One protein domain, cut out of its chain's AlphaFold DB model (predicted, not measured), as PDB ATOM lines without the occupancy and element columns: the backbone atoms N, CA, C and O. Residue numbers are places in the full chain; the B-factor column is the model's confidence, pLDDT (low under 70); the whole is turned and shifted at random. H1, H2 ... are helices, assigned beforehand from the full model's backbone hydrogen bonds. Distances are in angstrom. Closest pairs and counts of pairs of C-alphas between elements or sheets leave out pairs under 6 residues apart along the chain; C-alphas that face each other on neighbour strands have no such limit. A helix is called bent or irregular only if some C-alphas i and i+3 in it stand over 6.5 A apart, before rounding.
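AT A GLANCE: This is residues 4 to 139 of the 140 residues of an uncharacterized protein of Hirschia sp (UniProt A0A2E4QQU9). Picture a rod whose shaft is three long helices: H1 and H6 lie side by side, and H7 folds back from H6 and crosses both at a slant. At one end of the shaft the short helices H2, H3 and H4 make a small head at the far end of H1, and H5 sits between H2 of the head and H7. The printed part has 136 residues with seven named helices, H1 to H7 in chain order, and no named strand; its class is all helix. It is only just loose, close to compact, with a radius of gyration of the C-alphas of 17.4 A and spans of 59 by 28 by 22 A.

HOW THE PARTS SIT: Begin with H7, residues 108 to 137, the longest helix; it has a kink of 32 degrees near residue 115 and is irregular, with C-alphas 109 and 112 8.3 A apart. Its residues 110 to 121 touch H6, residues 88 to 104, closest at the C-alphas of Cys 94 and Ala 121, 5.6 A apart; the two form a helical hairpin, opposite ways at a steep tilt of 35.5 degrees, only just past shallow. Look next at H1, residues 4 to 32: it touches H6 at a shallow tilt of 22 degrees, opposite ways, closest at the C-alphas of Ala 10 and Gly 98, 4.5 A. Residues 6 to 17 of H1 touch residues 115 to 125 of H7, closest at the C-alphas of Val 13 and Val 122, 6.3 A, at a steep tilt of 45 degrees, the same way. Residues 24 to 31 of H1 touch H2, residues 38 to 45, closest at the C-alphas of Ala 27 and His 40, 5.0 A. H2 touches H5, residues 80 to 85, closest at the C-alphas of Thr 45 and Gly 82, 4.7 A. H5 is about perpendicular to H7, at 82 degrees, and touches it, closest at the C-alphas of Met 85 and Gly 128, 4.8 A. H4, residues 71 to 76, touches H2, closest at the C-alphas of Thr 45 and Ile 74, 6.0 A. H3, residues 50 to 57, only just touches H2, with 3 pairs of C-alphas within 8 A, closest at Val 38 and Pro 50, 7.1 A. Every O i to N i+4 pair is within hydrogen-bond range in H1 to H6; in H7 24 of 26 are.

IN THESE COORDINATES: Find C-alpha 4 at (-22.723, -13.612, -37.375); from there H1 runs 41.9 A to C-alpha 32 at (14.700, -24.921, -52.502). H6 runs 24.2 A, and H7 43.1 A to C-alpha 137 at (10.420, -13.204, -26.923).

THE WHOLE: The two C-alphas farthest apart are those of Met 62 and Ala 109, 60.0 A. The printed part has no cut; the link from H3 to H4, residues 58 to 70, is long, and the other links are tight. Mean pLDDT of the printed part is 83.1; it is under 70 at residues 63 to 64, 105 to 109, 111 and 134 to 139.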
ATOM      1  N   PHE A   4     -23.785 -14.603 -37.215       79.44
ATOM      2  CA  PHE A   4     -22.723 -13.612 -37.375       79.44
ATOM      3  C   PHE A   4     -21.411 -14.005 -36.677       79.44
ATOM      4  O   PHE A   4     -20.347 -13.896 -37.277       79.44
ATOM      5  N   ALA A   5     -21.463 -14.506 -35.438       80.75
ATOM      6  CA  ALA A   5     -20.264 -14.880 -34.685       80.75
ATOM      7  C   ALA A   5     -19.541 -16.082 -35.316       80.75
ATOM      8  O   ALA A   5     -18.312 -16.125 -35.344       80.75
ATOM      9  N   ILE A   6     -20.304 -17.035 -35.861       76.94
ATOM     10  CA  ILE A   6     -19.762 -18.194 -36.586       76.94
ATOM     11  C   ILE A   6     -19.076 -17.725 -37.869       76.94
ATOM     12  O   ILE A   6     -17.944 -18.124 -38.136       76.94
ATOM     13  N   ALA A   7     -19.733 -16.845 -38.630       82.75
ATOM     14  CA  ALA A   7     -19.168 -16.297 -39.854       82.75
ATOM     15  C   ALA A   7     -17.885 -15.496 -39.586       82.75
ATOM     16  O   ALA A   7     -16.873 -15.721 -40.245       82.75
ATOM     17  N   ALA A   8     -17.895 -14.623 -38.574       86.31
ATOM     18  CA  ALA A   8     -16.719 -13.862 -38.165       86.31
ATOM     19  C   ALA A   8     -15.560 -14.785 -37.754       86.31
ATOM     20  O   ALA A   8     -14.451 -14.636 -38.261       86.31
ATOM     21  N   GLY A   9     -15.822 -15.789 -36.907       84.50
ATOM     22  CA  GLY A   9     -14.809 -16.758 -36.483       84.50
ATOM     23  C   GLY A   9     -14.227 -17.562 -37.648       84.50
ATOM     24  O   GLY A   9     -13.011 -17.729 -37.735       84.50
ATOM     25  N   ALA A  10     -15.070 -18.006 -38.583       86.00
ATOM     26  CA  ALA A  10     -14.629 -18.712 -39.781       86.00
ATOM     27  C   ALA A  10     -13.729 -17.836 -40.665       86.00
ATOM     28  O   ALA A  10     -12.662 -18.285 -41.081       86.00
ATOM     29  N   ILE A  11     -14.107 -16.573 -40.895       88.81
ATOM     30  CA  ILE A  11     -13.291 -15.614 -41.654       88.81
ATOM     31  C   ILE A  11     -11.937 -15.401 -40.969       88.81
ATOM     32  O   ILE A  11     -10.902 -15.468 -41.630       88.81
ATOM     33  N   THR A  12     -11.915 -15.204 -39.648       90.25
ATOM     34  CA  THR A  12     -10.668 -15.053 -38.885       90.25
ATOM     35  C   THR A  12      -9.757 -16.272 -39.033       90.25
ATOM     36  O   THR A  12      -8.562 -16.110 -39.285       90.25
ATOM     37  N   VAL A  13     -10.302 -17.488 -38.924       89.31
ATOM     38  CA  VAL A  13      -9.538 -18.733 -39.106       89.31
ATOM     39  C   VAL A  13      -8.965 -18.827 -40.518       89.31
ATOM     40  O   VAL A  13      -7.782 -19.131 -40.663       89.31
ATOM     41  N   ILE A  14      -9.769 -18.532 -41.544       90.00
ATOM     42  CA  ILE A  14      -9.334 -18.572 -42.947       90.00
ATOM     43  C   ILE A  14      -8.192 -17.581 -43.181       90.00
ATOM     44  O   ILE A  14      -7.145 -17.970 -43.692       90.00
ATOM     45  N   LEU A  15      -8.357 -16.319 -42.776       91.88
ATOM     46  CA  LEU A  15      -7.332 -15.290 -42.972       91.88
ATOM     47  C   LEU A  15      -6.032 -15.638 -42.232       91.88
ATOM     48  O   LEU A  15      -4.954 -15.536 -42.814       91.88
ATOM     49  N   SER A  16      -6.126 -16.111 -40.983       89.12
ATOM     50  CA  SER A  16      -4.955 -16.560 -40.216       89.12
ATOM     51  C   SER A  16      -4.241 -17.732 -40.900       89.12
ATOM     52  O   SER A  16      -3.013 -17.735 -41.006       89.12
ATOM     53  N   ALA A  17      -4.997 -18.708 -41.407       88.75
ATOM     54  CA  ALA A  17      -4.444 -19.851 -42.124       88.75
ATOM     55  C   ALA A  17      -3.754 -19.437 -43.433       88.75
ATOM     56  O   ALA A  17      -2.662 -19.920 -43.710       88.75
ATOM     57  N   ILE A  18      -4.333 -18.505 -44.199       90.31
ATOM     58  CA  ILE A  18      -3.727 -17.982 -45.433       90.31
ATOM     59  C   ILE A  18      -2.377 -17.317 -45.140       90.31
ATOM     60  O   ILE A  18      -1.393 -17.598 -45.823       90.31
ATOM     61  N   VAL A  19      -2.296 -16.475 -44.108       90.38
ATOM     62  CA  VAL A  19      -1.031 -15.822 -43.727       90.38
ATOM     63  C   VAL A  19       0.034 -16.861 -43.362       90.38
ATOM     64  O   VAL A  19       1.184 -16.748 -43.792       90.38
ATOM     65  N   ARG A  20      -0.340 -17.899 -42.604       87.69
ATOM     66  CA  ARG A  20       0.580 -18.983 -42.225       87.69
ATOM     67  C   ARG A  20       1.001 -19.841 -43.417       87.69
ATOM     68  O   ARG A  20       2.181 -20.178 -43.497       87.69
ATOM     69  N   LEU A  21       0.103 -20.104 -44.367       88.75
ATOM     70  CA  LEU A  21       0.431 -20.779 -45.625       88.75
ATOM     71  C   LEU A  21       1.484 -20.006 -46.409       88.75
ATOM     72  O   LEU A  21       2.514 -20.577 -46.744       88.75
ATOM     73  N   ILE A  22       1.261 -18.709 -46.641       90.44
ATOM     74  CA  ILE A  22       2.191 -17.860 -47.399       90.44
ATOM     75  C   ILE A  22       3.563 -17.829 -46.723       90.44
ATOM     76  O   ILE A  22       4.584 -18.003 -47.384       90.44
ATOM     77  N   ARG A  23       3.604 -17.649 -45.396       89.56
ATOM     78  CA  ARG A  23       4.862 -17.633 -44.638       89.56
ATOM     79  C   ARG A  23       5.605 -18.968 -44.727       89.56
ATOM     80  O   ARG A  23       6.816 -18.980 -44.928       89.56
ATOM     81  N   THR A  24       4.889 -20.079 -44.563       89.25
ATOM     82  CA  THR A  24       5.474 -21.427 -44.584       89.25
ATOM     83  C   THR A  24       5.965 -21.791 -45.982       89.25
ATOM     84  O   THR A  24       7.051 -22.348 -46.123       89.25
ATOM     85  N   ASP A  25       5.202 -21.442 -47.017       91.56
ATOM     86  CA  ASP A  25       5.576 -21.645 -48.416       91.56
ATOM     87  C   ASP A  25       6.817 -20.829 -48.793       91.56
ATOM     88  O   ASP A  25       7.776 -21.384 -49.324       91.56
ATOM     89  N   ALA A  26       6.870 -19.549 -48.409       90.94
ATOM     90  CA  ALA A  26       8.048 -18.708 -48.616       90.94
ATOM     91  C   ALA A  26       9.302 -19.285 -47.936       90.94
ATOM     92  O   ALA A  26      10.382 -19.280 -48.526       90.94
ATOM     93  N   ALA A  27       9.166 -19.836 -46.723       90.38
ATOM     94  CA  ALA A  27      10.274 -20.493 -46.034       90.38
ATOM     95  C   ALA A  27      10.742 -21.763 -46.765       90.38
ATOM     96  O   ALA A  27      11.944 -21.979 -46.897       90.38
ATOM     97  N   TRP A  28       9.817 -22.580 -47.280       93.00
ATOM     98  CA  TRP A  28      10.163 -23.747 -48.098       93.00
ATOM     99  C   TRP A  28      10.819 -23.362 -49.421       93.00
ATOM    100  O   TRP A  28      11.784 -24.000 -49.834       93.00
ATOM    101  N   LYS A  29      10.341 -22.295 -50.057       93.12
ATOM    102  CA  LYS A  29      10.926 -21.769 -51.286       93.12
ATOM    103  C   LYS A  29      12.361 -21.279 -51.067       93.12
ATOM    104  O   LYS A  29      13.228 -21.582 -51.875       93.12
ATOM    105  N   ALA A  30      12.637 -20.622 -49.940       91.62
ATOM    106  CA  ALA A  30      13.993 -20.210 -49.577       91.62
ATOM    107  C   ALA A  30      14.963 -21.396 -49.419       91.62
ATOM    108  O   ALA A  30      16.153 -21.267 -49.712       91.62
ATOM    109  N   VAL A  31      14.464 -22.550 -48.962       92.44
ATOM    110  CA  VAL A  31      15.245 -23.795 -48.878       92.44
ATOM    111  C   VAL A  31      15.544 -24.333 -50.270       92.44
ATOM    112  O   VAL A  31      16.699 -24.626 -50.564       92.44
ATOM    113  N   ASP A  32      14.537 -24.404 -51.137       93.12
ATOM    114  CA  ASP A  32      14.700 -24.921 -52.502       93.12
ATOM    115  C   ASP A  32      15.630 -24.064 -53.357       93.12
ATOM    116  O   ASP A  32      16.415 -24.582 -54.148       93.12
ATOM    117  N   GLU A  33      15.554 -22.747 -53.186       92.25
ATOM    118  CA  GLU A  33      16.384 -21.777 -53.897       92.25
ATOM    119  C   GLU A  33      17.771 -21.603 -53.242       92.25
ATOM    120  O   GLU A  33      18.616 -20.875 -53.760       92.25
ATOM    121  N   GLY A  34      18.034 -22.285 -52.120       89.75
ATOM    122  CA  GLY A  34      19.356 -22.356 -51.495       89.75
ATOM    123  C   GLY A  34      19.797 -21.102 -50.734       89.75
ATOM    124  O   GLY A  34      20.993 -20.932 -50.509       89.75
ATOM    125  N   TYR A  35      18.866 -20.236 -50.316       90.19
ATOM    126  CA  TYR A  35      19.147 -19.040 -49.501       90.19
ATOM    127  C   TYR A  35      18.469 -19.053 -48.122       90.19
ATOM    128  O   TYR A  35      18.320 -18.012 -47.475       90.19
ATOM    129  N   ALA A  36      18.069 -20.225 -47.629       91.19
ATOM    130  CA  ALA A  36      17.433 -20.366 -46.325       91.19
ATOM    131  C   ALA A  36      18.331 -19.870 -45.176       91.19
ATOM    132  O   ALA A  36      19.215 -20.570 -44.689       91.19
ATOM    133  N   GLY A  37      18.081 -18.647 -44.710       89.56
ATOM    134  CA  GLY A  37      18.671 -18.126 -43.474       89.56
ATOM    135  C   GLY A  37      18.151 -18.806 -42.197       89.56
ATOM    136  O   GLY A  37      17.197 -19.585 -42.221       89.56
ATOM    137  N   VAL A  38      18.748 -18.435 -41.058       88.38
ATOM    138  CA  VAL A  38      18.413 -18.942 -39.708       88.38
ATOM    139  C   VAL A  38      16.909 -18.919 -39.427       88.38
ATOM    140  O   VAL A  38      16.371 -19.893 -38.906       88.38
ATOM    141  N   ASP A  39      16.224 -17.824 -39.769       86.50
ATOM    142  CA  ASP A  39      14.797 -17.660 -39.481       86.50
ATOM    143  C   ASP A  39      13.928 -18.669 -40.247       86.50
ATOM    144  O   ASP A  39      13.032 -19.261 -39.650       86.50
ATOM    145  N   HIS A  40      14.239 -18.945 -41.519       90.69
ATOM    146  CA  HIS A  40      13.502 -19.926 -42.320       90.69
ATOM    147  C   HIS A  40      13.672 -21.340 -41.759       90.69
ATOM    148  O   HIS A  40      12.688 -22.039 -41.518       90.69
ATOM    149  N   VAL A  41      14.916 -21.757 -41.493       90.00
ATOM    150  CA  VAL A  41      15.193 -23.104 -40.967       90.00
ATOM    151  C   VAL A  41      14.576 -23.272 -39.581       90.00
ATOM    152  O   VAL A  41      13.989 -24.311 -39.279       90.00
ATOM    153  N   ARG A  42      14.643 -22.238 -38.745       87.94
ATOM    154  CA  ARG A  42      14.009 -22.215 -37.428       87.94
ATOM    155  C   ARG A  42      12.494 -22.370 -37.509       87.94
ATOM    156  O   ARG A  42      11.943 -23.174 -36.761       87.94
ATOM    157  N   ASP A  43      11.833 -21.631 -38.397       86.19
ATOM    158  CA  ASP A  43      10.381 -21.700 -38.574       86.19
ATOM    159  C   ASP A  43       9.930 -23.084 -39.056       86.19
ATOM    160  O   ASP A  43       8.942 -23.626 -38.561       86.19
ATOM    161  N   LEU A  44      10.683 -23.687 -39.978       89.50
ATOM    162  CA  LEU A  44      10.352 -24.995 -40.543       89.50
ATOM    163  C   LEU A  44      10.619 -26.150 -39.568       89.50
ATOM    164  O   LEU A  44       9.830 -27.096 -39.494       89.50
ATOM    165  N   THR A  45      11.715 -26.082 -38.809       89.75
ATOM    166  CA  THR A  45      12.140 -27.151 -37.885       89.75
ATOM    167  C   THR A  45      11.543 -27.017 -36.488       89.75
ATOM    168  O   THR A  45      11.389 -28.014 -35.782       89.75
ATOM    169  N   GLY A  46      11.212 -25.797 -36.063       86.31
ATOM    170  CA  GLY A  46      10.829 -25.480 -34.691       86.31
ATOM    171  C   GLY A  46      11.986 -25.514 -33.687       86.31
ATOM    172  O   GLY A  46      11.730 -25.621 -32.483       86.31
ATOM    173  N   ILE A  47      13.245 -25.468 -34.142       87.50
ATOM    174  CA  ILE A  47      14.437 -25.400 -33.283       87.50
ATOM    175  C   ILE A  47      14.786 -23.934 -33.021       87.50
ATOM    176  O   ILE A  47      15.261 -23.228 -33.900       87.50
ATOM    177  N   PHE A  48      14.560 -23.470 -31.792       81.19
ATOM    178  CA  PHE A  48      14.650 -22.047 -31.446       81.19
ATOM    179  C   PHE A  48      16.077 -21.510 -31.308       81.19
ATOM    180  O   PHE A  48      16.299 -20.319 -31.525       81.19
ATOM    181  N   GLU A  49      17.019 -22.359 -30.903       83.19
ATOM    182  CA  GLU A  49      18.388 -21.954 -30.589       83.19
ATOM    183  C   GLU A  49      19.278 -22.040 -31.835       83.19
ATOM    184  O   GLU A  49      19.406 -23.122 -32.408       83.19
ATOM    185  N   PRO A  50      19.954 -20.943 -32.235       80.56
ATOM    186  CA  PRO A  50      20.862 -20.958 -33.383       80.56
ATOM    187  C   PRO A  50      21.995 -21.978 -33.243       80.56
ATOM    188  O   PRO A  50      22.404 -22.573 -34.229       80.56
ATOM    189  N   ARG A  51      22.473 -22.211 -32.014       83.50
ATOM    190  CA  ARG A  51      23.499 -23.227 -31.731       83.50
ATOM    191  C   ARG A  51      22.973 -24.635 -31.994       83.50
ATOM    192  O   ARG A  51      23.591 -25.375 -32.739       83.50
ATOM    193  N   ALA A  52      21.771 -24.944 -31.506       85.56
ATOM    194  CA  ALA A  52      21.128 -26.228 -31.773       85.56
ATOM    195  C   ALA A  52      20.827 -26.441 -33.269       85.56
ATOM    196  O   ALA A  52      20.829 -27.573 -33.737       85.56
ATOM    197  N   LEU A  53      20.574 -25.369 -34.031       86.62
ATOM    198  CA  LEU A  53      20.476 -25.445 -35.492       86.62
ATOM    199  C   LEU A  53      21.828 -25.790 -36.131       86.62
ATOM    200  O   LEU A  53      21.870 -26.634 -37.020       86.62
ATOM    201  N   GLN A  54      22.923 -25.195 -35.654       87.56
ATOM    202  CA  GLN A  54      24.275 -25.511 -36.125       87.56
ATOM    203  C   GLN A  54      24.706 -26.934 -35.766       87.56
ATOM    204  O   GLN A  54      25.348 -27.591 -36.578       87.56
ATOM    205  N   ASP A  55      24.315 -27.439 -34.598       88.38
ATOM    206  CA  ASP A  55      24.622 -28.813 -34.189       88.38
ATOM    207  C   ASP A  55      23.942 -29.850 -35.099       88.38
ATOM    208  O   ASP A  55      24.464 -30.943 -35.303       88.38
ATOM    209  N   VAL A  56      22.776 -29.509 -35.659       89.25
ATOM    210  CA  VAL A  56      21.997 -30.400 -36.532       89.25
ATOM    211  C   VAL A  56      22.383 -30.251 -38.004       89.25
ATOM    212  O   VAL A  56      22.509 -31.251 -38.707       89.25
ATOM    213  N   PHE A  57      22.546 -29.018 -38.484       89.06
ATOM    214  CA  PHE A  57      22.720 -28.714 -39.911       89.06
ATOM    215  C   PHE A  57      24.130 -28.254 -40.288       89.06
ATOM    216  O   PHE A  57      24.414 -28.040 -41.464       89.06
ATOM    217  N   GLY A  58      25.021 -28.105 -39.310       87.00
ATOM    218  CA  GLY A  58      26.341 -27.519 -39.497       87.00
ATOM    219  C   GLY A  58      26.329 -25.985 -39.479       87.00
ATOM    220  O   GLY A  58      25.275 -25.345 -39.395       87.00
ATOM    221  N   PRO A  59      27.518 -25.362 -39.529       85.50
ATOM    222  CA  PRO A  59      27.634 -23.912 -39.530       85.50
ATOM    223  C   PRO A  59      27.023 -23.313 -40.810       85.50
ATOM    224  O   PRO A  59      27.237 -23.854 -41.899       85.50
ATOM    225  N   PRO A  60      26.301 -22.182 -40.715       85.56
ATOM    226  CA  PRO A  60      25.846 -21.465 -41.897       85.56
ATOM    227  C   PRO A  60      27.033 -20.879 -42.672       85.56
ATOM    228  O   PRO A  60      28.131 -20.700 -42.134       85.56
ATOM    229  N   THR A  61      26.818 -20.541 -43.942       83.06
ATOM    230  CA  THR A  61      27.832 -19.870 -44.759       83.06
ATOM    231  C   THR A  61      28.217 -18.518 -44.159       83.06
ATOM    232  O   THR A  61      27.372 -17.787 -43.634       83.06
ATOM    233  N   MET A  62      29.504 -18.168 -44.270       71.69
ATOM    234  CA  MET A  62      30.026 -16.883 -43.785       71.69
ATOM    235  C   MET A  62      29.375 -15.689 -44.494       71.69
ATOM    236  O   MET A  62      29.153 -14.647 -43.882       71.69
ATOM    237  N   GLU A  63      29.005 -15.857 -45.764       62.00
ATOM    238  CA  GLU A  63      28.165 -14.909 -46.486       62.00
ATOM    239  C   GLU A  63      26.696 -15.129 -46.104       62.00
ATOM    240  O   GLU A  63      26.078 -16.131 -46.471       62.00
ATOM    241  N   GLY A  64      26.140 -14.198 -45.328       64.00
ATOM    242  CA  GLY A  64      24.694 -14.052 -45.138       64.00
ATOM    243  C   GLY A  64      24.019 -14.999 -44.141       64.00
ATOM    244  O   GLY A  64      22.813 -14.876 -43.943       64.00
ATOM    245  N   GLY A  65      24.743 -15.914 -43.485       80.00
ATOM    246  CA  GLY A  65      24.144 -16.810 -42.487       80.00
ATOM    247  C   GLY A  65      23.157 -17.822 -43.089       80.00
ATOM    248  O   GLY A  65      22.175 -18.196 -42.439       80.00
ATOM    249  N   ILE A  66      23.404 -18.230 -44.337       87.75
ATOM    250  CA  ILE A  66      22.569 -19.158 -45.105       87.75
ATOM    251  C   ILE A  66      22.926 -20.601 -44.736       87.75
ATOM    252  O   ILE A  66      24.096 -20.970 -44.651       87.75
ATOM    253  N   TYR A  67      21.911 -21.441 -44.554       87.06
ATOM    254  CA  TYR A  67      22.069 -22.879 -44.373       87.06
ATOM    255  C   TYR A  67      21.912 -23.595 -45.713       87.06
ATOM    256  O   TYR A  67      20.894 -23.453 -46.392       87.06
ATOM    257  N   LYS A  68      22.903 -24.414 -46.076       86.25
ATOM    258  CA  LYS A  68      22.805 -25.338 -47.214       86.25
ATOM    259  C   LYS A  68      22.135 -26.625 -46.748       86.25
ATOM    260  O   LYS A  68      22.813 -27.585 -46.398       86.25
ATOM    261  N   VAL A  69      20.809 -26.601 -46.687       88.25
ATOM    262  CA  VAL A  69      19.993 -27.716 -46.196       88.25
ATOM    263  C   VAL A  69      18.997 -28.161 -47.248       88.25
ATOM    264  O   VAL A  69      18.458 -27.349 -47.993       88.25
ATOM    265  N   GLU A  70      18.729 -29.459 -47.287       90.69
ATOM    266  CA  GLU A  70      17.713 -30.034 -48.166       90.69
ATOM    267  C   GLU A  70      16.381 -30.218 -47.435       90.69
ATOM    268  O   GLU A  70      16.332 -30.393 -46.210       90.69
ATOM    269  N   ARG A  71      15.277 -30.289 -48.193       91.50
ATOM    270  CA  ARG A  71      13.942 -30.525 -47.620       91.50
ATOM    271  C   ARG A  71      13.887 -31.766 -46.727       91.50
ATOM    272  O   ARG A  71      13.276 -31.728 -45.661       91.50
ATOM    273  N   ALA A  72      14.540 -32.852 -47.142       91.00
ATOM    274  CA  ALA A  72      14.563 -34.108 -46.397       91.00
ATOM    275  C   ALA A  72      15.230 -33.960 -45.019       91.00
ATOM    276  O   ALA A  72      14.735 -34.505 -44.033       91.00
ATOM    277  N   GLN A  73      16.303 -33.171 -44.930       90.38
ATOM    278  CA  GLN A  73      17.019 -32.917 -43.678       90.38
ATOM    279  C   GLN A  73      16.161 -32.095 -42.710       90.38
ATOM    280  O   GLN A  73      16.073 -32.414 -41.525       90.38
ATOM    281  N   ILE A  74      15.469 -31.073 -43.224       90.44
ATOM    282  CA  ILE A  74      14.543 -30.255 -42.429       90.44
ATOM    283  C   ILE A  74      13.401 -31.108 -41.880       90.44
ATOM    284  O   ILE A  74      13.077 -31.000 -40.699       90.44
ATOM    285  N   LEU A  75      12.811 -31.973 -42.710       89.44
ATOM    286  CA  LEU A  75      11.733 -32.868 -42.288       89.44
ATOM    287  C   LEU A  75      12.197 -33.870 -41.223       89.44
ATOM    288  O   LEU A  75      11.457 -34.112 -40.273       89.44
ATOM    289  N   ALA A  76      13.415 -34.405 -41.341       89.62
ATOM    290  CA  ALA A  76      13.986 -35.324 -40.355       89.62
ATOM    291  C   ALA A  76      14.241 -34.654 -38.993       89.62
ATOM    292  O   ALA A  76      14.048 -35.274 -37.949       89.62
ATOM    293  N   ALA A  77      14.633 -33.380 -38.991       89.44
ATOM    294  CA  ALA A  77      14.896 -32.607 -37.777       89.44
ATOM    295  C   ALA A  77      13.658 -31.874 -37.220       89.44
ATOM    296  O   ALA A  77      13.748 -31.180 -36.201       89.44
ATOM    297  N   ARG A  78      12.504 -31.990 -37.888       89.44
ATOM    298  CA  ARG A  78      11.296 -31.227 -37.569       89.44
ATOM    299  C   ARG A  78      10.708 -31.652 -36.226       89.44
ATOM    300  O   ARG A  78      10.195 -32.757 -36.069       89.44
ATOM    301  N   ARG A  79      10.728 -30.739 -35.254       86.75
ATOM    302  CA  ARG A  79      10.121 -30.929 -33.930       86.75
ATOM    303  C   ARG A  79       8.628 -30.633 -33.968       86.75
ATOM    304  O   ARG A  79       8.137 -29.958 -34.870       86.75
ATOM    305  N   TRP A  80       7.906 -31.070 -32.934       80.00
ATOM    306  CA  TRP A  80       6.470 -30.793 -32.782       80.00
ATOM    307  C   TRP A  80       6.147 -29.288 -32.880       80.00
ATOM    308  O   TRP A  80       5.139 -28.901 -33.463       80.00
ATOM    309  N   THR A  81       7.041 -28.428 -32.385       80.00
ATOM    310  CA  THR A  81       6.926 -26.967 -32.476       80.00
ATOM    311  C   THR A  81       6.978 -26.453 -33.911       80.00
ATOM    312  O   THR A  81       6.267 -25.506 -34.231       80.00
ATOM    313  N   GLY A  82       7.746 -27.102 -34.793       79.31
ATOM    314  CA  GLY A  82       7.805 -26.774 -36.221       79.31
ATOM    315  C   GLY A  82       6.521 -27.151 -36.962       79.31
ATOM    316  O   GLY A  82       6.120 -26.462 -37.897       79.31
ATOM    317  N   TRP A  83       5.825 -28.201 -36.513       79.19
ATOM    318  CA  TRP A  83       4.476 -28.523 -36.995       79.19
ATOM    319  C   TRP A  83       3.447 -27.489 -36.538       79.19
ATOM    320  O   TRP A  83       2.553 -27.132 -37.299       79.19
ATOM    321  N   LEU A  84       3.595 -26.963 -35.320       78.00
ATOM    322  CA  LEU A  84       2.708 -25.927 -34.795       78.00
ATOM    323  C   LEU A  84       2.925 -24.565 -35.472       78.00
ATOM    324  O   LEU A  84       1.980 -23.807 -35.659       78.00
ATOM    325  N   MET A  85       4.163 -24.235 -35.844       74.94
ATOM    326  CA  MET A  85       4.492 -22.954 -36.478       74.94
ATOM    327  C   MET A  85       3.907 -22.814 -37.881       74.94
ATOM    328  O   MET A  85       3.402 -21.741 -38.216       74.94
ATOM    329  N   GLY A  86       3.860 -23.896 -38.653       71.44
ATOM    330  CA  GLY A  86       3.218 -23.876 -39.961       71.44
ATOM    331  C   GLY A  86       3.303 -25.216 -40.659       71.44
ATOM    332  O   GLY A  86       4.384 -25.649 -41.045       71.44
ATOM    333  N   ASP A  87       2.166 -25.875 -40.848       81.12
ATOM    334  CA  ASP A  87       2.065 -27.048 -41.704       81.12
ATOM    335  C   ASP A  87       1.033 -26.801 -42.796       81.12
ATOM    336  O   ASP A  87      -0.134 -26.528 -42.512       81.12
ATOM    337  N   LEU A  88       1.470 -26.938 -44.049       80.31
ATOM    338  CA  LEU A  88       0.657 -26.614 -45.214       80.31
ATOM    339  C   LEU A  88      -0.655 -27.416 -45.235       80.31
ATOM    340  O   LEU A  88      -1.698 -26.887 -45.610       80.31
ATOM    341  N   LYS A  89      -0.631 -28.684 -44.799       84.75
ATOM    342  CA  LYS A  89      -1.822 -29.545 -44.800       84.75
ATOM    343  C   LYS A  89      -2.788 -29.151 -43.690       84.75
ATOM    344  O   LYS A  89      -3.991 -29.093 -43.933       84.75
ATOM    345  N   LEU A  90      -2.278 -28.868 -42.490       83.50
ATOM    346  CA  LEU A  90      -3.112 -28.446 -41.359       83.50
ATOM    347  C   LEU A  90      -3.721 -27.058 -41.581       83.50
ATOM    348  O   LEU A  90      -4.889 -26.839 -41.261       83.50
ATOM    349  N   ASP A  91      -2.965 -26.136 -42.173       85.25
ATOM    350  CA  ASP A  91      -3.467 -24.801 -42.489       85.25
ATOM    351  C   ASP A  91      -4.519 -24.861 -43.608       85.25
ATOM    352  O   ASP A  91      -5.581 -24.248 -43.483       85.25
ATOM    353  N   MET A  92      -4.315 -25.696 -44.634       87.00
ATOM    354  CA  MET A  92      -5.351 -25.983 -45.636       87.00
ATOM    355  C   MET A  92      -6.603 -26.622 -45.024       87.00
ATOM    356  O   MET A  92      -7.718 -26.236 -45.376       87.00
ATOM    357  N   ALA A  93      -6.453 -27.553 -44.076       87.25
ATOM    358  CA  ALA A  93      -7.589 -28.142 -43.369       87.25
ATOM    359  C   ALA A  93      -8.388 -27.078 -42.594       87.25
ATOM    360  O   ALA A  93      -9.618 -27.089 -42.628       87.25
ATOM    361  N   CYS A  94      -7.710 -26.113 -41.964       86.31
ATOM    362  CA  CYS A  94      -8.365 -24.988 -41.292       86.31
ATOM    363  C   CYS A  94      -9.169 -24.116 -42.265       86.31
ATOM    364  O   CYS A  94     -10.285 -23.711 -41.938       86.31
ATOM    365  N   ILE A  95      -8.638 -23.857 -43.465       89.06
ATOM    366  CA  ILE A  95      -9.360 -23.118 -44.511       89.06
ATOM    367  C   ILE A  95     -10.606 -23.887 -44.940       89.06
ATOM    368  O   ILE A  95     -11.691 -23.312 -44.972       89.06
ATOM    369  N   VAL A  96     -10.472 -25.187 -45.219       90.50
ATOM    370  CA  VAL A  96     -11.600 -26.041 -45.616       90.50
ATOM    371  C   VAL A  96     -12.688 -26.032 -44.542       90.50
ATOM    372  O   VAL A  96     -13.853 -25.814 -44.863       90.50
ATOM    373  N   ILE A  97     -12.322 -26.180 -43.264       87.38
ATOM    374  CA  ILE A  97     -13.266 -26.106 -42.140       87.38
ATOM    375  C   ILE A  97     -13.968 -24.742 -42.098       87.38
ATOM    376  O   ILE A  97     -15.187 -24.694 -41.940       87.38
ATOM    377  N   GLY A  98     -13.232 -23.640 -42.273       85.62
ATOM    378  CA  GLY A  98     -13.810 -22.297 -42.310       85.62
ATOM    379  C   GLY A  98     -14.793 -22.102 -43.469       85.62
ATOM    380  O   GLY A  98     -15.886 -21.573 -43.269       85.62
ATOM    381  N   VAL A  99     -14.450 -22.572 -44.670       89.00
ATOM    382  CA  VAL A  99     -15.317 -22.485 -45.859       89.00
ATOM    383  C   VAL A  99     -16.582 -23.321 -45.674       89.00
ATOM    384  O   VAL A  99     -17.684 -22.829 -45.917       89.00
ATOM    385  N   ILE A 100     -16.444 -24.556 -45.182       86.31
ATOM    386  CA  ILE A 100     -17.585 -25.420 -44.852       86.31
ATOM    387  C   ILE A 100     -18.472 -24.724 -43.816       86.31
ATOM    388  O   ILE A 100     -19.690 -24.681 -43.982       86.31
ATOM    389  N   ALA A 101     -17.885 -24.130 -42.776       83.31
ATOM    390  CA  ALA A 101     -18.656 -23.415 -41.773       83.31
ATOM    391  C   ALA A 101     -19.457 -22.254 -42.382       83.31
ATOM    392  O   ALA A 101     -20.638 -22.126 -42.074       83.31
ATOM    393  N   LEU A 102     -18.881 -21.458 -43.290       83.94
ATOM    394  CA  LEU A 102     -19.595 -20.357 -43.949       83.94
ATOM    395  C   LEU A 102     -20.769 -20.839 -44.814       83.94
ATOM    396  O   LEU A 102     -21.854 -20.264 -44.739       83.94
ATOM    397  N   ILE A 103     -20.578 -21.909 -45.590       84.62
ATOM    398  CA  ILE A 103     -21.607 -22.441 -46.501       84.62
ATOM    399  C   ILE A 103     -22.749 -23.117 -45.730       84.62
ATOM    400  O   ILE A 103     -23.916 -22.966 -46.093       84.62
ATOM    401  N   TRP A 104     -22.431 -23.851 -44.658       77.81
ATOM    402  CA  TRP A 104     -23.409 -24.646 -43.905       77.81
ATOM    403  C   TRP A 104     -23.993 -23.960 -42.665       77.81
ATOM    404  O   TRP A 104     -24.952 -24.480 -42.103       77.81
ATOM    405  N   THR A 105     -23.511 -22.776 -42.263       69.69
ATOM    406  CA  THR A 105     -24.125 -21.966 -41.187       69.69
ATOM    407  C   THR A 105     -25.654 -21.793 -41.309       69.69
ATOM    408  O   THR A 105     -26.322 -21.878 -40.274       69.69
ATOM    409  N   PRO A 106     -26.254 -21.586 -42.504       67.81
ATOM    410  CA  PRO A 106     -27.711 -21.479 -42.626       67.81
ATOM    411  C   PRO A 106     -28.456 -22.817 -42.457       67.81
ATOM    412  O   PRO A 106     -29.652 -22.816 -42.167       67.81
ATOM    413  N   TYR A 107     -27.776 -23.961 -42.579       66.56
ATOM    414  CA  TYR A 107     -28.373 -25.292 -42.486       66.56
ATOM    415  C   TYR A 107     -28.112 -25.886 -41.094       66.56
ATOM    416  O   TYR A 107     -27.061 -26.450 -40.802       66.56
ATOM    417  N   ASN A 108     -29.101 -25.766 -40.205       66.94
ATOM    418  CA  ASN A 108     -28.989 -26.041 -38.764       66.94
ATOM    419  C   ASN A 108     -28.611 -27.499 -38.380       66.94
ATOM    420  O   ASN A 108     -28.375 -27.782 -37.207       66.94
ATOM    421  N   ALA A 109     -28.542 -28.424 -39.345       68.44
ATOM    422  CA  ALA A 109     -28.337 -29.860 -39.132       68.44
ATOM    423  C   ALA A 109     -26.939 -30.238 -38.598       68.44
ATOM    424  O   ALA A 109     -26.810 -31.209 -37.861       68.44
ATOM    425  N   LEU A 110     -25.891 -29.473 -38.930       70.06
ATOM    426  CA  LEU A 110     -24.496 -29.788 -38.563       70.06
ATOM    427  C   LEU A 110     -23.887 -28.788 -37.573       70.06
ATOM    428  O   LEU A 110     -22.672 -28.749 -37.374       70.06
ATOM    429  N   ARG A 111     -24.730 -27.981 -36.923       69.62
ATOM    430  CA  ARG A 111     -24.292 -26.840 -36.115       69.62
ATOM    431  C   ARG A 111     -23.288 -27.233 -35.025       69.62
ATOM    432  O   ARG A 111     -22.267 -26.568 -34.899       69.62
ATOM    433  N   ILE A 112     -23.541 -28.290 -34.252       77.44
ATOM    434  CA  ILE A 112     -22.667 -28.692 -33.129       77.44
ATOM    435  C   ILE A 112     -21.293 -29.158 -33.632       77.44
ATOM    436  O   ILE A 112     -20.269 -28.723 -33.107       77.44
ATOM    437  N   LEU A 113     -21.265 -29.982 -34.684       79.88
ATOM    438  CA  LEU A 113     -20.022 -30.486 -35.271       79.88
ATOM    439  C   LEU A 113     -19.164 -29.345 -35.834       79.88
ATOM    440  O   LEU A 113     -17.967 -29.285 -35.563       79.88
ATOM    441  N   LEU A 114     -19.774 -28.404 -36.563       75.75
ATOM    442  CA  LEU A 114     -19.066 -27.247 -37.120       75.75
ATOM    443  C   LEU A 114     -18.482 -26.345 -36.031       75.75
ATOM    444  O   LEU A 114     -17.360 -25.867 -36.184       75.75
ATOM    445  N   HIS A 115     -19.192 -26.154 -34.914       77.25
ATOM    446  CA  HIS A 115     -18.649 -25.412 -33.772       77.25
ATOM    447  C   HIS A 115     -17.426 -26.107 -33.174       77.25
ATOM    448  O   HIS A 115     -16.435 -25.436 -32.900       77.25
ATOM    449  N   MET A 116     -17.467 -27.431 -32.992       81.69
ATOM    450  CA  MET A 116     -16.320 -28.178 -32.466       81.69
ATOM    451  C   MET A 116     -15.110 -28.090 -33.402       81.69
ATOM    452  O   MET A 116     -13.998 -27.839 -32.943       81.69
ATOM    453  N   LEU A 117     -15.326 -28.235 -34.714       83.44
ATOM    454  CA  LEU A 117     -14.261 -28.135 -35.714       83.44
ATOM    455  C   LEU A 117     -13.659 -26.727 -35.780       83.44
ATOM    456  O   LEU A 117     -12.437 -26.588 -35.784       83.44
ATOM    457  N   LEU A 118     -14.494 -25.684 -35.782       82.25
ATOM    458  CA  LEU A 118     -14.026 -24.297 -35.748       82.25
ATOM    459  C   LEU A 118     -13.262 -23.988 -34.466       82.25
ATOM    460  O   LEU A 118     -12.215 -23.354 -34.523       82.25
ATOM    461  N   LEU A 119     -13.753 -24.449 -33.315       84.62
ATOM    462  CA  LEU A 119     -13.076 -24.251 -32.039       84.62
ATOM    463  C   LEU A 119     -11.706 -24.942 -32.033       84.62
ATOM    464  O   LEU A 119     -10.720 -24.331 -31.629       84.62
ATOM    465  N   GLY A 120     -11.617 -26.163 -32.566       85.06
ATOM    466  CA  GLY A 120     -10.343 -26.852 -32.778       85.06
ATOM    467  C   GLY A 120      -9.397 -26.078 -33.702       85.06
ATOM    468  O   GLY A 120      -8.225 -25.901 -33.370       85.06
ATOM    469  N   ALA A 121      -9.907 -25.548 -34.817       83.44
ATOM    470  CA  ALA A 121      -9.124 -24.729 -35.739       83.44
ATOM    471  C   ALA A 121      -8.619 -23.441 -35.069       83.44
ATOM    472  O   ALA A 121      -7.448 -23.103 -35.209       83.44
ATOM    473  N   VAL A 122      -9.456 -22.758 -34.282       83.94
ATOM    474  CA  VAL A 122      -9.055 -21.574 -33.506       83.94
ATOM    475  C   VAL A 122      -7.958 -21.926 -32.504       83.94
ATOM    476  O   VAL A 122      -6.949 -21.230 -32.459       83.94
ATOM    477  N   ILE A 123      -8.107 -23.012 -31.738       86.56
ATOM    478  CA  ILE A 123      -7.087 -23.455 -30.776       86.56
ATOM    479  C   ILE A 123      -5.758 -23.728 -31.483       86.56
ATOM    480  O   ILE A 123      -4.712 -23.279 -31.016       86.56
ATOM    481  N   TYR A 124      -5.789 -24.417 -32.625       85.00
ATOM    482  CA  TYR A 124      -4.592 -24.685 -33.417       85.00
ATOM    483  C   TYR A 124      -3.945 -23.393 -33.945       85.00
ATOM    484  O   TYR A 124      -2.737 -23.212 -33.796       85.00
ATOM    485  N   GLN A 125      -4.739 -22.462 -34.486       82.88
ATOM    486  CA  GLN A 125      -4.244 -21.166 -34.961       82.88
ATOM    487  C   GLN A 125      -3.602 -20.368 -33.818       82.88
ATOM    488  O   GLN A 125      -2.472 -19.902 -33.953       82.88
ATOM    489  N   VAL A 126      -4.273 -20.266 -32.666       84.69
ATOM    490  CA  VAL A 126      -3.741 -19.591 -31.473       84.69
ATOM    491  C   VAL A 126      -2.463 -20.270 -30.981       84.69
ATOM    492  O   VAL A 126      -1.497 -19.584 -30.660       84.69
ATOM    493  N   GLY A 127      -2.410 -21.604 -30.981       83.12
ATOM    494  CA  GLY A 127      -1.203 -22.361 -30.656       83.12
ATOM    495  C   GLY A 127      -0.028 -21.991 -31.565       83.12
ATOM    496  O   GLY A 127       1.056 -21.681 -31.068       83.12
ATOM    497  N   GLY A 128      -0.248 -21.941 -32.880       79.00
ATOM    498  CA  GLY A 128       0.773 -21.525 -33.845       79.00
ATOM    499  C   GLY A 128       1.277 -20.099 -33.605       79.00
ATOM    500  O   GLY A 128       2.486 -19.856 -33.626       79.00
ATOM    501  N   TRP A 129       0.375 -19.169 -33.275       79.31
ATOM    502  CA  TRP A 129       0.728 -17.801 -32.879       79.31
ATOM    503  C   TRP A 129       1.515 -17.746 -31.567       79.31
ATOM    504  O   TRP A 129       2.472 -16.982 -31.454       79.31
ATOM    505  N   LEU A 130       1.163 -18.563 -30.575       80.12
ATOM    506  CA  LEU A 130       1.897 -18.638 -29.311       80.12
ATOM    507  C   LEU A 130       3.311 -19.197 -29.510       80.12
ATOM    508  O   LEU A 130       4.264 -18.668 -28.940       80.12
ATOM    509  N   ALA A 131       3.485 -20.204 -30.369       76.12
ATOM    510  CA  ALA A 131       4.816 -20.685 -30.733       76.12
ATOM    511  C   ALA A 131       5.626 -19.605 -31.470       76.12
ATOM    512  O   ALA A 131       6.799 -19.389 -31.154       76.12
ATOM    513  N   ALA A 132       4.998 -18.878 -32.397       70.50
ATOM    514  CA  ALA A 132       5.636 -17.786 -33.128       70.50
ATOM    515  C   ALA A 132       5.951 -16.558 -32.248       70.50
ATOM    516  O   ALA A 132       6.947 -15.881 -32.469       70.50
ATOM    517  N   THR A 133       5.155 -16.251 -31.226       72.44
ATOM    518  CA  THR A 133       5.446 -15.144 -30.293       72.44
ATOM    519  C   THR A 133       6.466 -15.551 -29.230       72.44
ATOM    520  O   THR A 133       7.343 -14.757 -28.885       72.44
ATOM    521  N   GLY A 134       6.452 -16.813 -28.786       64.56
ATOM    522  CA  GLY A 134       7.539 -17.398 -27.996       64.56
ATOM    523  C   GLY A 134       8.892 -17.310 -28.715       64.56
ATOM    524  O   GLY A 134       9.910 -17.036 -28.079       64.56
ATOM    525  N   LEU A 135       8.887 -17.444 -30.047       57.84
ATOM    526  CA  LEU A 135      10.042 -17.215 -30.920       57.84
ATOM    527  C   LEU A 135      10.587 -15.779 -30.829       57.84
ATOM    528  O   LEU A 135      11.802 -15.585 -30.791       57.84
ATOM    529  N   MET A 136       9.697 -14.780 -30.820       58.84
ATOM    530  CA  MET A 136      10.068 -13.361 -30.756       58.84
ATOM    531  C   MET A 136      10.613 -12.989 -29.377       58.84
ATOM    532  O   MET A 136      11.611 -12.282 -29.286       58.84
ATOM    533  N   ARG A 137      10.016 -13.516 -28.302       57.22
ATOM    534  CA  ARG A 137      10.420 -13.204 -26.923       57.22
ATOM    535  C   ARG A 137      11.796 -13.760 -26.545       57.22
ATOM    536  O   ARG A 137      12.447 -13.203 -25.678       57.22
ATOM    537  N   ARG A 138      12.249 -14.842 -27.189       56.03
ATOM    538  CA  ARG A 138      13.615 -15.381 -27.019       56.03
ATOM    539  C   ARG A 138      14.658 -14.704 -27.921       56.03
ATOM    540  O   ARG A 138      15.809 -15.126 -27.929       56.03
ATOM    541  N   ARG A 139      14.246 -13.711 -28.721       47.84
ATOM    542  CA  ARG A 139      15.105 -12.927 -29.621       47.84
ATOM    543  C   ARG A 139      15.587 -11.612 -28.980       47.84
ATOM    544  O   ARG A 139      16.547 -11.051 -29.496       47.84
TER     545      ARG A 139